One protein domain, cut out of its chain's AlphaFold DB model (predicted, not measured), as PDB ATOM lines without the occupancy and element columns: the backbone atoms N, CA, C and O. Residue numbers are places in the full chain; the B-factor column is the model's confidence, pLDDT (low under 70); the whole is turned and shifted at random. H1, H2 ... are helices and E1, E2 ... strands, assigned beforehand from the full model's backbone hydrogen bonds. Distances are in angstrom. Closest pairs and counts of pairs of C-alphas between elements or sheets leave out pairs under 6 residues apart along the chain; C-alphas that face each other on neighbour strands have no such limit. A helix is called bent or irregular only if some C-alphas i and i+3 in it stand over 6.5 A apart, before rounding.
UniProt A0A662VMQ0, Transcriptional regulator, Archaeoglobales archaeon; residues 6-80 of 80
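This is residues 6 to 80 of the 80 residues of the protein "Transcriptional regulator" of Archaeoglobales archaeon (UniProt A0A662VMQ0). A short two-stranded ribbon, E1 and E2, has two helices beside it and runs out at one end into a head of loops, residues 46 to 75, with no named element. H2 comes nearest to the ribbon with its residues 28 to 36, and H1 crosses the first part of H2. The printed part has 75 residues, with H1, H2, E1 and E2 in that order along the chain and the two strands antiparallel; the class is mixed, helices and strands, with under half of the residues in named elements. The whole is only just compact, close to loose, with a radius of gyration of the C-alphas of 13.5 A, and only just flat, spanning 40 by 28 by 15 A.

H1 is residues 7 to 13, from C-alpha 7 at (16.417, -42.804, -19.401). H2, residues 18 to 37, is 29.6 A long, with a kink of 46 degrees near residue 29; it is only just irregular, C-alphas 19 and 22 being 6.9 A apart. E1 is residues 42 to 45, 10.1 A long. E2 is residues 76 to 79, 10.6 A long, ending at C-alpha 79 at (24.963, -50.205, -12.022).

H1 touches residues 18 to 25 of H2 alone, about perpendicular at 86 degrees; their closest C-alphas, of Ala 7 and Val 21, are 5.9 A apart. The closest C-alphas of H2 and E1, of Ala 32 and Leu 42, are 5.5 A apart. H1 and E1 are apart. E1 and E2 form a hairpin, with N 43 and O 78 within hydrogen-bond range at 2.8 A, and N 76 and O 45 at 3.0 A. In H1 every O i to N i+4 pair is within range; in H2, 11 of 16.

The C-alphas farthest apart, of Lys 38 and Cys 67, are 40.7 A apart. The printed part has no cut. The links H1 to H2 and H2 to E1 are tight, and E1 to E2, 30 residues, is long. The mean pLDDT of the printed part is 93.8, and no printed residue is under 70.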
ATOM      1  N   THR A   6      21.196 -42.991 -20.481       95.38
ATOM      2  CA  THR A   6      20.092 -42.068 -20.193       95.38
ATOM      3  C   THR A   6      18.770 -42.823 -20.076       95.38
ATOM      4  O   THR A   6      18.625 -43.940 -20.568       95.38
ATOM      5  N   ALA A   7      17.750 -42.197 -19.482       93.81
ATOM      6  CA  ALA A   7      16.417 -42.804 -19.401       93.81
ATOM      7  C   ALA A   7      15.818 -43.138 -20.785       93.81
ATOM      8  O   ALA A   7      15.109 -44.131 -20.920       93.81
ATOM      9  N   LYS A   8      16.129 -42.338 -21.816       93.44
ATOM     10  CA  LYS A   8      15.708 -42.599 -23.203       93.44
ATOM     11  C   LYS A   8      16.443 -43.798 -23.798       93.44
ATOM     12  O   LYS A   8      15.808 -44.644 -24.411       93.44
ATOM     13  N   GLU A   9      17.757 -43.888 -23.588       95.06
ATOM     14  CA  GLU A   9      18.545 -45.045 -24.029       95.06
ATOM     15  C   GLU A   9      18.068 -46.332 -23.341       95.06
ATOM     16  O   GLU A   9      17.936 -47.350 -24.008       95.06
ATOM     17  N   ILE A  10      17.719 -46.279 -22.048       93.69
ATOM     18  CA  ILE A  10      17.110 -47.410 -21.327       93.69
ATOM     19  C   ILE A  10      15.773 -47.815 -21.962       93.69
ATOM     20  O   ILE A  10      15.558 -49.001 -22.183       93.69
ATOM     21  N   CYS A  11      14.884 -46.862 -22.273       94.12
ATOM     22  CA  CYS A  11      13.636 -47.170 -22.977       94.12
ATOM     23  C   CYS A  11      13.899 -47.859 -24.317       94.12
ATOM     24  O   CYS A  11      13.319 -48.908 -24.568       94.12
ATOM     25  N   ASN A  12      14.801 -47.306 -25.130       93.62
ATOM     26  CA  ASN A  12      15.126 -47.861 -26.443       93.62
ATOM     27  C   ASN A  12      15.719 -49.275 -26.339       93.62
ATOM     28  O   ASN A  12      15.344 -50.151 -27.105       93.62
ATOM     29  N   LEU A  13      16.615 -49.512 -25.377       93.62
ATOM     30  CA  LEU A  13      17.222 -50.830 -25.151       93.62
ATOM     31  C   LEU A  13      16.221 -51.880 -24.659       93.62
ATOM     32  O   LEU A  13      16.432 -53.069 -24.875       93.62
ATOM     33  N   LEU A  14      15.162 -51.446 -23.978       92.56
ATOM     34  CA  LEU A  14      14.098 -52.307 -23.464       92.56
ATOM     35  C   LEU A  14      12.876 -52.370 -24.398       92.56
ATOM     36  O   LEU A  14      11.850 -52.905 -23.983       92.56
ATOM     37  N   ASP A  15      12.969 -51.806 -25.608       94.00
ATOM     38  CA  ASP A  15      11.871 -51.694 -26.581       94.00
ATOM     39  C   ASP A  15      10.587 -51.087 -25.972       94.00
ATOM     40  O   ASP A  15       9.457 -51.497 -26.228       94.00
ATOM     41  N   LEU A  16      10.761 -50.105 -25.083       92.62
ATOM     42  CA  LEU A  16       9.660 -49.405 -24.432       92.62
ATOM     43  C   LEU A  16       9.212 -48.209 -25.263       92.62
ATOM     44  O   LEU A  16      10.023 -47.446 -25.789       92.62
ATOM     45  N   GLU A  17       7.903 -47.972 -25.271       91.50
ATOM     46  CA  GLU A  17       7.324 -46.794 -25.905       91.50
ATOM     47  C   GLU A  17       7.925 -45.483 -25.334       91.50
ATOM     48  O   GLU A  17       8.140 -45.367 -24.119       91.50
ATOM     49  N   PRO A  18       8.144 -44.439 -26.161       83.75
ATOM     50  CA  PRO A  18       8.781 -43.187 -25.731       83.75
ATOM     51  C   PRO A  18       8.065 -42.456 -24.582       83.75
ATOM     52  O   PRO A  18       8.680 -41.700 -23.823       83.75
ATOM     53  N   ASN A  19       6.757 -42.667 -24.430       88.56
ATOM     54  CA  ASN A  19       5.954 -42.106 -23.340       88.56
ATOM     55  C   ASN A  19       6.314 -42.704 -21.958       88.56
ATOM     56  O   ASN A  19       6.075 -42.047 -20.937       88.56
ATOM     57  N   ARG A  20       6.967 -43.876 -21.915       92.19
ATOM     58  CA  ARG A  20       7.361 -44.588 -20.685       92.19
ATOM     59  C   ARG A  20       8.653 -44.088 -20.052       92.19
ATOM     60  O   ARG A  20       9.007 -44.516 -18.956       92.19
ATOM     61  N   VAL A  21       9.330 -43.107 -20.650       91.56
ATOM     62  CA  VAL A  21      10.520 -42.471 -20.049       91.56
ATOM     63  C   VAL A  21      10.229 -41.953 -18.631       91.56
ATOM     64  O   VAL A  21      11.086 -42.016 -17.748       91.56
ATOM     65  N   LYS A  22       9.005 -41.472 -18.370       89.69
ATOM     66  CA  LYS A  22       8.579 -41.056 -17.021       89.69
ATOM     67  C   LYS A  22       8.586 -42.219 -16.026       89.69
ATOM     68  O   LYS A  22       8.965 -42.019 -14.876       89.69
ATOM     69  N   GLU A  23       8.181 -43.409 -16.457       91.75
ATOM     70  CA  GLU A  23       8.187 -44.612 -15.624       91.75
ATOM     71  C   GLU A  23       9.610 -45.065 -15.315       91.75
ATOM     72  O   GLU A  23       9.885 -45.437 -14.176       91.75
ATOM     73  N   VAL A  24      10.532 -44.955 -16.281       92.44
ATOM     74  CA  VAL A  24      11.958 -45.232 -16.048       92.44
ATOM     75  C   VAL A  24      12.478 -44.378 -14.896       92.44
ATOM     76  O   VAL A  24      12.994 -44.935 -13.929       92.44
ATOM     77  N   TYR A  25      12.257 -43.058 -14.927       91.31
ATOM     78  CA  TYR A  25      12.661 -42.165 -13.831       91.31
ATOM     79  C   TYR A  25      12.083 -42.589 -12.471       91.31
ATOM     80  O   TYR A  25      12.825 -42.656 -11.493       91.31
ATOM     81  N   SER A  26      10.794 -42.931 -12.409       90.56
ATOM     82  CA  SER A  26      10.142 -43.395 -11.171       90.56
ATOM     83  C   SER A  26      10.659 -44.755 -10.683       90.56
ATOM     84  O   SER A  26      10.625 -45.052  -9.487       90.56
ATOM     85  N   ASN A  27      11.123 -45.609 -11.594       92.44
ATOM     86  CA  ASN A  27      11.628 -46.939 -11.267       92.44
ATOM     87  C   ASN A  27      13.098 -46.923 -10.841       92.44
ATOM     88  O   ASN A  27      13.491 -47.788 -10.063       92.44
ATOM     89  N   ILE A  28      13.886 -45.930 -11.256       91.69
ATOM     90  CA  ILE A  28      15.301 -45.791 -10.874       91.69
ATOM     91  C   ILE A  28      15.469 -45.771  -9.348       91.69
ATOM     92  O   ILE A  28      16.309 -46.492  -8.808       91.69
ATOM     93  N   GLU A  29      14.618 -45.033  -8.631       85.06
ATOM     94  CA  GLU A  29      14.658 -44.985  -7.162       85.06
ATOM     95  C   GLU A  29      14.348 -46.343  -6.513       85.06
ATOM     96  O   GLU A  29      14.915 -46.704  -5.479       85.06
ATOM     97  N   LYS A  30      13.458 -47.130  -7.128       93.06
ATOM     98  CA  LYS A  30      13.137 -48.487  -6.665       93.06
ATOM     99  C   LYS A  30      14.297 -49.440  -6.952       93.06
ATOM    100  O   LYS A  30      14.676 -50.214  -6.074       93.06
ATOM    101  N   ILE A  31      14.887 -49.346  -8.145       93.00
ATOM    102  CA  ILE A  31      16.038 -50.147  -8.577       93.00
ATOM    103  C   ILE A  31      17.220 -49.924  -7.637       93.00
ATOM    104  O   ILE A  31      17.815 -50.907  -7.206       93.00
ATOM    105  N   ALA A  32      17.493 -48.682  -7.221       92.00
ATOM    106  CA  ALA A  32      18.552 -48.362  -6.260       92.00
ATOM    107  C   ALA A  32      18.460 -49.207  -4.973       92.00
ATOM    108  O   ALA A  32      19.456 -49.749  -4.492       92.00
ATOM    109  N   LYS A  33      17.245 -49.389  -4.435       92.94
ATOM    110  CA  LYS A  33      17.009 -50.221  -3.243       92.94
ATOM    111  C   LYS A  33      17.234 -51.708  -3.521       92.94
ATOM    112  O   LYS A  33      17.697 -52.426  -2.639       92.94
ATOM    113  N   ILE A  34      16.879 -52.174  -4.717       95.06
ATOM    114  CA  ILE A  34      17.004 -53.581  -5.117       95.06
ATOM    115  C   ILE A  34      18.473 -53.947  -5.337       95.06
ATOM    116  O   ILE A  34      18.925 -54.956  -4.802       95.06
ATOM    117  N   VAL A  35      19.224 -53.132  -6.083       95.12
ATOM    118  CA  VAL A  35      20.639 -53.408  -6.388       95.12
ATOM    119  C   VAL A  35      21.494 -53.353  -5.124       95.12
ATOM    120  O   VAL A  35      22.298 -54.254  -4.905       95.12
ATOM    121  N   ARG A  36      21.199 -52.422  -4.205       94.12
ATOM    122  CA  ARG A  36      21.874 -52.340  -2.901       94.12
ATOM    123  C   ARG A  36      21.726 -53.619  -2.077       94.12
ATOM    124  O   ARG A  36      22.680 -54.049  -1.439       94.12
ATOM    125  N   LYS A  37      20.554 -54.266  -2.109       95.31
ATOM    126  CA  LYS A  37      20.336 -55.563  -1.436       95.31
ATOM    127  C   LYS A  37      21.150 -56.706  -2.052       95.31
ATOM    128  O   LYS A  37      21.355 -57.713  -1.390       95.31
ATOM    129  N   LYS A  38      21.593 -56.554  -3.302       95.25
ATOM    130  CA  LYS A  38      22.443 -57.510  -4.021       95.25
ATOM    131  C   LYS A  38      23.940 -57.185  -3.904       95.25
ATOM    132  O   LYS A  38      24.732 -57.819  -4.586       95.25
ATOM    133  N   GLY A  39      24.321 -56.208  -3.073       95.25
ATOM    134  CA  GLY A  39      25.711 -55.765  -2.936       95.25
ATOM    135  C   GLY A  39      26.220 -54.918  -4.107       95.25
ATOM    136  O   GLY A  39      27.425 -54.759  -4.242       95.25
ATOM    137  N   LEU A  40      25.313 -54.396  -4.939       95.88
ATOM    138  CA  LEU A  40      25.614 -53.542  -6.088       95.88
ATOM    139  C   LEU A  40      25.226 -52.085  -5.801       95.88
ATOM    140  O   LEU A  40      24.378 -51.804  -4.947       95.88
ATOM    141  N   GLU A  41      25.776 -51.155  -6.572       93.56
ATOM    142  CA  GLU A  41      25.551 -49.719  -6.432       93.56
ATOM    143  C   GLU A  41      24.971 -49.109  -7.711       93.56
ATOM    144  O   GLU A  41      25.424 -49.375  -8.822       93.56
ATOM    145  N   LEU A  42      23.961 -48.249  -7.561       93.81
ATOM    146  CA  LEU A  42      23.461 -47.427  -8.659       93.81
ATOM    147  C   LEU A  42      24.176 -46.073  -8.638       93.81
ATOM    148  O   LEU A  42      23.904 -45.235  -7.780       93.81
ATOM    149  N   MET A  43      25.036 -45.839  -9.621       94.12
ATOM    150  CA  MET A  43      25.659 -44.541  -9.858       94.12
ATOM    151  C   MET A  43      24.772 -43.663 -10.742       94.12
ATOM    152  O   MET A  43      24.211 -44.115 -11.746       94.12
ATOM    153  N   VAL A  44      24.690 -42.382 -10.379       93.56
ATOM    154  CA  VAL A  44      23.897 -41.369 -11.081       93.56
ATOM    155  C   VAL A  44      24.791 -40.192 -11.449       93.56
ATOM    156  O   VAL A  44      25.373 -39.550 -10.579       93.56
ATOM    157  N   MET A  45      24.866 -39.886 -12.742       94.75
ATOM    158  CA  MET A  45      25.395 -38.618 -13.234       94.75
ATOM    159  C   MET A  45      24.225 -37.664 -13.430       94.75
ATOM    160  O   MET A  45      23.355 -37.895 -14.275       94.75
ATOM    161  N   TYR A  46      24.184 -36.618 -12.611       95.31
ATOM    162  CA  TYR A  46      23.097 -35.655 -12.653       95.31
ATOM    163  C   TYR A  46      23.128 -34.792 -13.920       95.31
ATOM    164  O   TYR A  46      24.193 -34.581 -14.506       95.31
ATOM    165  N   PRO A  47      21.964 -34.254 -14.333       96.12
ATOM    166  CA  PRO A  47      21.880 -33.285 -15.414       96.12
ATOM    167  C   PRO A  47      22.830 -32.111 -15.191       96.12
ATOM    168  O   PRO A  47      23.018 -31.653 -14.059       96.12
ATOM    169  N   ARG A  48      23.352 -31.560 -16.286       97.00
ATOM    170  CA  ARG A  48      24.117 -30.310 -16.292       97.00
ATOM    171  C   ARG A  48      23.549 -29.346 -17.319       97.00
ATOM    172  O   ARG A  48      23.028 -29.734 -18.365       97.00
ATOM    173  N   CYS A  49      23.588 -28.058 -17.002       97.56
ATOM    174  CA  CYS A  49      23.177 -27.033 -17.950       97.56
ATOM    175  C   CYS A  49      24.268 -26.844 -19.005       97.56
ATOM    176  O   CYS A  49      25.352 -26.364 -18.676       97.56
ATOM    177  N   LYS A  50      23.951 -27.091 -20.281       96.50
ATOM    178  CA  LYS A  50      24.897 -26.901 -21.396       96.50
ATOM    179  C   LYS A  50      25.343 -25.449 -21.579       96.50
ATOM    180  O   LYS A  50      26.327 -25.201 -22.257       96.50
ATOM    181  N   ASN A  51      24.600 -24.494 -21.018       96.69
ATOM    182  CA  ASN A  51      24.886 -23.071 -21.172       96.69
ATOM    183  C   ASN A  51      25.804 -22.505 -20.078       96.69
ATOM    184  O   ASN A  51      26.630 -21.651 -20.364       96.69
ATOM    185  N   CYS A  52      25.640 -22.930 -18.822       96.31
ATOM    186  CA  CYS A  52      26.371 -22.343 -17.685       96.31
ATOM    187  C   CYS A  52      27.069 -23.364 -16.781       96.31
ATOM    188  O   CYS A  52      27.629 -22.982 -15.759       96.31
ATOM    189  N   GLY A  53      26.987 -24.658 -17.096       96.44
ATOM    190  CA  GLY A  53      27.626 -25.726 -16.325       96.44
ATOM    191  C   GLY A  53      26.959 -26.060 -14.988       96.44
ATOM    192  O   GLY A  53      27.455 -26.925 -14.279       96.44
ATOM    193  N   PHE A  54      25.841 -25.414 -14.629       96.88
ATOM    194  CA  PHE A  54      25.137 -25.713 -13.379       96.88
ATOM    195  C   PHE A  54      24.732 -27.192 -13.313       96.88
ATOM    196  O   PHE A  54      23.963 -27.654 -14.161       96.88
ATOM    197  N   GLU A  55      25.236 -27.899 -12.303       96.69
ATOM    198  CA  GLU A  55      24.874 -29.279 -11.994       96.69
ATOM    199  C   GLU A  55      23.613 -29.314 -11.132       96.69
ATOM    200  O   GLU A  55      23.467 -28.569 -10.161       96.69
ATOM    201  N   PHE A  56      22.665 -30.157 -11.524       96.00
ATOM    202  CA  PHE A  56      21.393 -30.291 -10.833       96.00
ATOM    203  C   PHE A  56      21.484 -31.362  -9.743       96.00
ATOM    204  O   PHE A  56      22.243 -32.310  -9.850       96.00
ATOM    205  N   SER A  57      20.653 -31.257  -8.708       92.69
ATOM    206  CA  SER A  57      20.542 -32.270  -7.644       92.69
ATOM    207  C   SER A  57      19.414 -33.284  -7.875       92.69
ATOM    208  O   SER A  57      19.225 -34.214  -7.094       92.69
ATOM    209  N   LYS A  58      18.626 -33.100  -8.940       91.75
ATOM    210  CA  LYS A  58      17.512 -33.974  -9.324       91.75
ATOM    211  C   LYS A  58      17.829 -34.651 -10.647       91.75
ATOM    212  O   LYS A  58      18.367 -34.018 -11.548       91.75
ATOM    213  N   ILE A  59      17.407 -35.906 -10.794       91.88
ATOM    214  CA  ILE A  59      17.599 -36.699 -12.022       91.88
ATOM    215  C   ILE A  59      16.816 -36.160 -13.227       91.88
ATOM    216  O   ILE A  59      17.098 -36.521 -14.363       91.88
ATOM    217  N   LYS A  60      15.834 -35.285 -12.983       90.81
ATOM    218  CA  LYS A  60      15.038 -34.622 -14.012       90.81
ATOM    219  C   LYS A  60      15.112 -33.112 -13.833       90.81
ATOM    220  O   LYS A  60      14.811 -32.591 -12.758       90.81
ATOM    221  N   ALA A  61      15.440 -32.422 -14.915       92.38
ATOM    222  CA  ALA A  61      15.452 -30.973 -14.986       92.38
ATOM    223  C   ALA A  61      15.008 -30.518 -16.377       92.38
ATOM    224  O   ALA A  61      15.420 -31.090 -17.381       92.38
ATOM    225  N   SER A  62      14.165 -29.489 -16.424       91.69
ATOM    226  CA  SER A  62      13.668 -28.918 -17.684       91.69
ATOM    227  C   SER A  62      14.194 -27.506 -17.940       91.69
ATOM    228  O   SER A  62      14.265 -27.081 -19.082       91.69
ATOM    229  N   LYS A  63      14.591 -26.777 -16.888       96.00
ATOM    230  CA  LYS A  63      15.044 -25.386 -16.994       96.00
ATOM    231  C   LYS A  63      16.102 -25.063 -15.947       96.00
ATOM    232  O   LYS A  63      15.956 -25.421 -14.779       96.00
ATOM    233  N   CYS A  64      17.159 -24.366 -16.357       96.69
ATOM    234  CA  CYS A  64      18.234 -23.960 -15.458       96.69
ATOM    235  C   CYS A  64      17.780 -22.848 -14.497       96.69
ATOM    236  O   CYS A  64      17.309 -21.804 -14.958       96.69
ATOM    237  N   PRO A  65      17.973 -22.995 -13.174       95.62
ATOM    238  CA  PRO A  65      17.603 -21.952 -12.222       95.62
ATOM    239  C   PRO A  65      18.485 -20.700 -12.344       95.62
ATOM    240  O   PRO A  65      17.971 -19.601 -12.129       95.62
ATOM    241  N   ARG A  66      19.761 -20.859 -12.742       95.75
ATOM    242  CA  ARG A  66      20.746 -19.769 -12.864       95.75
ATOM    243  C   ARG A  66      20.595 -18.945 -14.143       95.75
ATOM    244  O   ARG A  66      20.419 -17.741 -14.059       95.75
ATOM    245  N   CYS A  67      20.641 -19.582 -15.316       96.38
ATOM    246  CA  CYS A  67      20.644 -18.875 -16.609       96.38
ATOM    247  C   CYS A  67      19.336 -18.999 -17.408       96.38
ATOM    248  O   CYS A  67      19.257 -18.504 -18.525       96.38
ATOM    249  N   LYS A  68      18.323 -19.699 -16.877       95.69
ATOM    250  CA  LYS A  68      17.014 -19.945 -17.518       95.69
ATOM    251  C   LYS A  68      17.041 -20.742 -18.830       95.69
ATOM    252  O   LYS A  68      15.976 -20.968 -19.392       95.69
ATOM    253  N   SER A  69      18.202 -21.230 -19.269       96.25
ATOM    254  CA  SER A  69      18.323 -22.098 -20.444       96.25
ATOM    255  C   SER A  69      17.594 -23.433 -20.255       96.25
ATOM    256  O   SER A  69      17.634 -24.024 -19.172       96.25
ATOM    257  N   GLU A  70      16.981 -23.923 -21.329       96.88
ATOM    258  CA  GLU A  70      16.348 -25.248 -21.433       96.88
ATOM    259  C   GLU A  70      17.291 -26.293 -22.058       96.88
ATOM    260  O   GLU A  70      16.960 -27.472 -22.158       96.88
ATOM    261  N   ARG A  71      18.510 -25.887 -22.449       96.69
ATOM    262  CA  ARG A  71      19.547 -26.787 -22.977       96.69
ATOM    263  C   ARG A  71      20.204 -27.543 -21.820       96.69
ATOM    264  O   ARG A  71      21.259 -27.142 -21.323       96.69
ATOM    265  N   ILE A  72      19.551 -28.607 -21.369       96.62
ATOM    266  CA  ILE A  72      19.983 -29.443 -20.244       96.62
ATOM    267  C   ILE A  72      20.436 -30.817 -20.759       96.62
ATOM    268  O   ILE A  72      19.825 -31.380 -21.663       96.62
ATOM    269  N   GLU A  73      21.537 -31.336 -20.221       95.38
ATOM    270  CA  GLU A  73      21.981 -32.714 -20.456       95.38
ATOM    271  C   GLU A  73      21.092 -33.706 -19.707       95.38
ATOM    272  O   GLU A  73      20.727 -33.463 -18.560       95.38
ATOM    273  N   ASP A  74      20.744 -34.824 -20.344       94.12
ATOM    274  CA  ASP A  74      19.991 -35.896 -19.693       94.12
ATOM    275  C   ASP A  74      20.847 -36.559 -18.592       94.12
ATOM    276  O   ASP A  74      22.059 -36.732 -18.747       94.12
ATOM    277  N   ALA A  75      20.214 -36.953 -17.482       95.06
ATOM    278  CA  ALA A  75      20.878 -37.740 -16.444       95.06
ATOM    279  C   ALA A  75      21.310 -39.106 -16.996       95.06
ATOM    280  O   ALA A  75      20.602 -39.690 -17.825       95.06
ATOM    281  N   ARG A  76      22.434 -39.638 -16.500       95.75
ATOM    282  CA  ARG A  76      22.923 -40.978 -16.865       95.75
ATOM    283  C   ARG A  76      23.006 -41.893 -15.655       95.75
ATOM    284  O   ARG A  76      23.329 -41.456 -14.550       95.75
ATOM    285  N   PHE A  77      22.747 -43.169 -15.890       95.06
ATOM    286  CA  PHE A  77      22.619 -44.196 -14.867       95.06
ATOM    287  C   PHE A  77      23.521 -45.381 -15.197       95.06
ATOM    288  O   PHE A  77      23.652 -45.765 -16.361       95.06
ATOM    289  N   MET A  78      24.147 -45.957 -14.174       94.44
ATOM    290  CA  MET A  78      25.021 -47.124 -14.295       94.44
ATOM    291  C   MET A  78      24.928 -47.957 -13.018       94.44
ATOM    292  O   MET A  78      24.954 -47.400 -11.926       94.44
ATOM    293  N   ILE A  79      24.841 -49.278 -13.153       92.94
ATOM    294  CA  ILE A  79      24.963 -50.205 -12.022       92.94
ATOM    295  C   ILE A  79      26.409 -50.702 -11.968       92.94
ATOM    296  O   ILE A  79      27.000 -50.976 -13.016       92.94
ATOM    297  N   ARG A  80      26.963 -50.787 -10.761       89.19
ATOM    298  CA  ARG A  80      28.287 -51.325 -10.460       89.19
ATOM    299  C   ARG A  80      28.224 -52.420  -9.416       89.19
ATOM    300  O   ARG A  80      27.356 -52.310  -8.524       89.19
TER     301      ARG A  80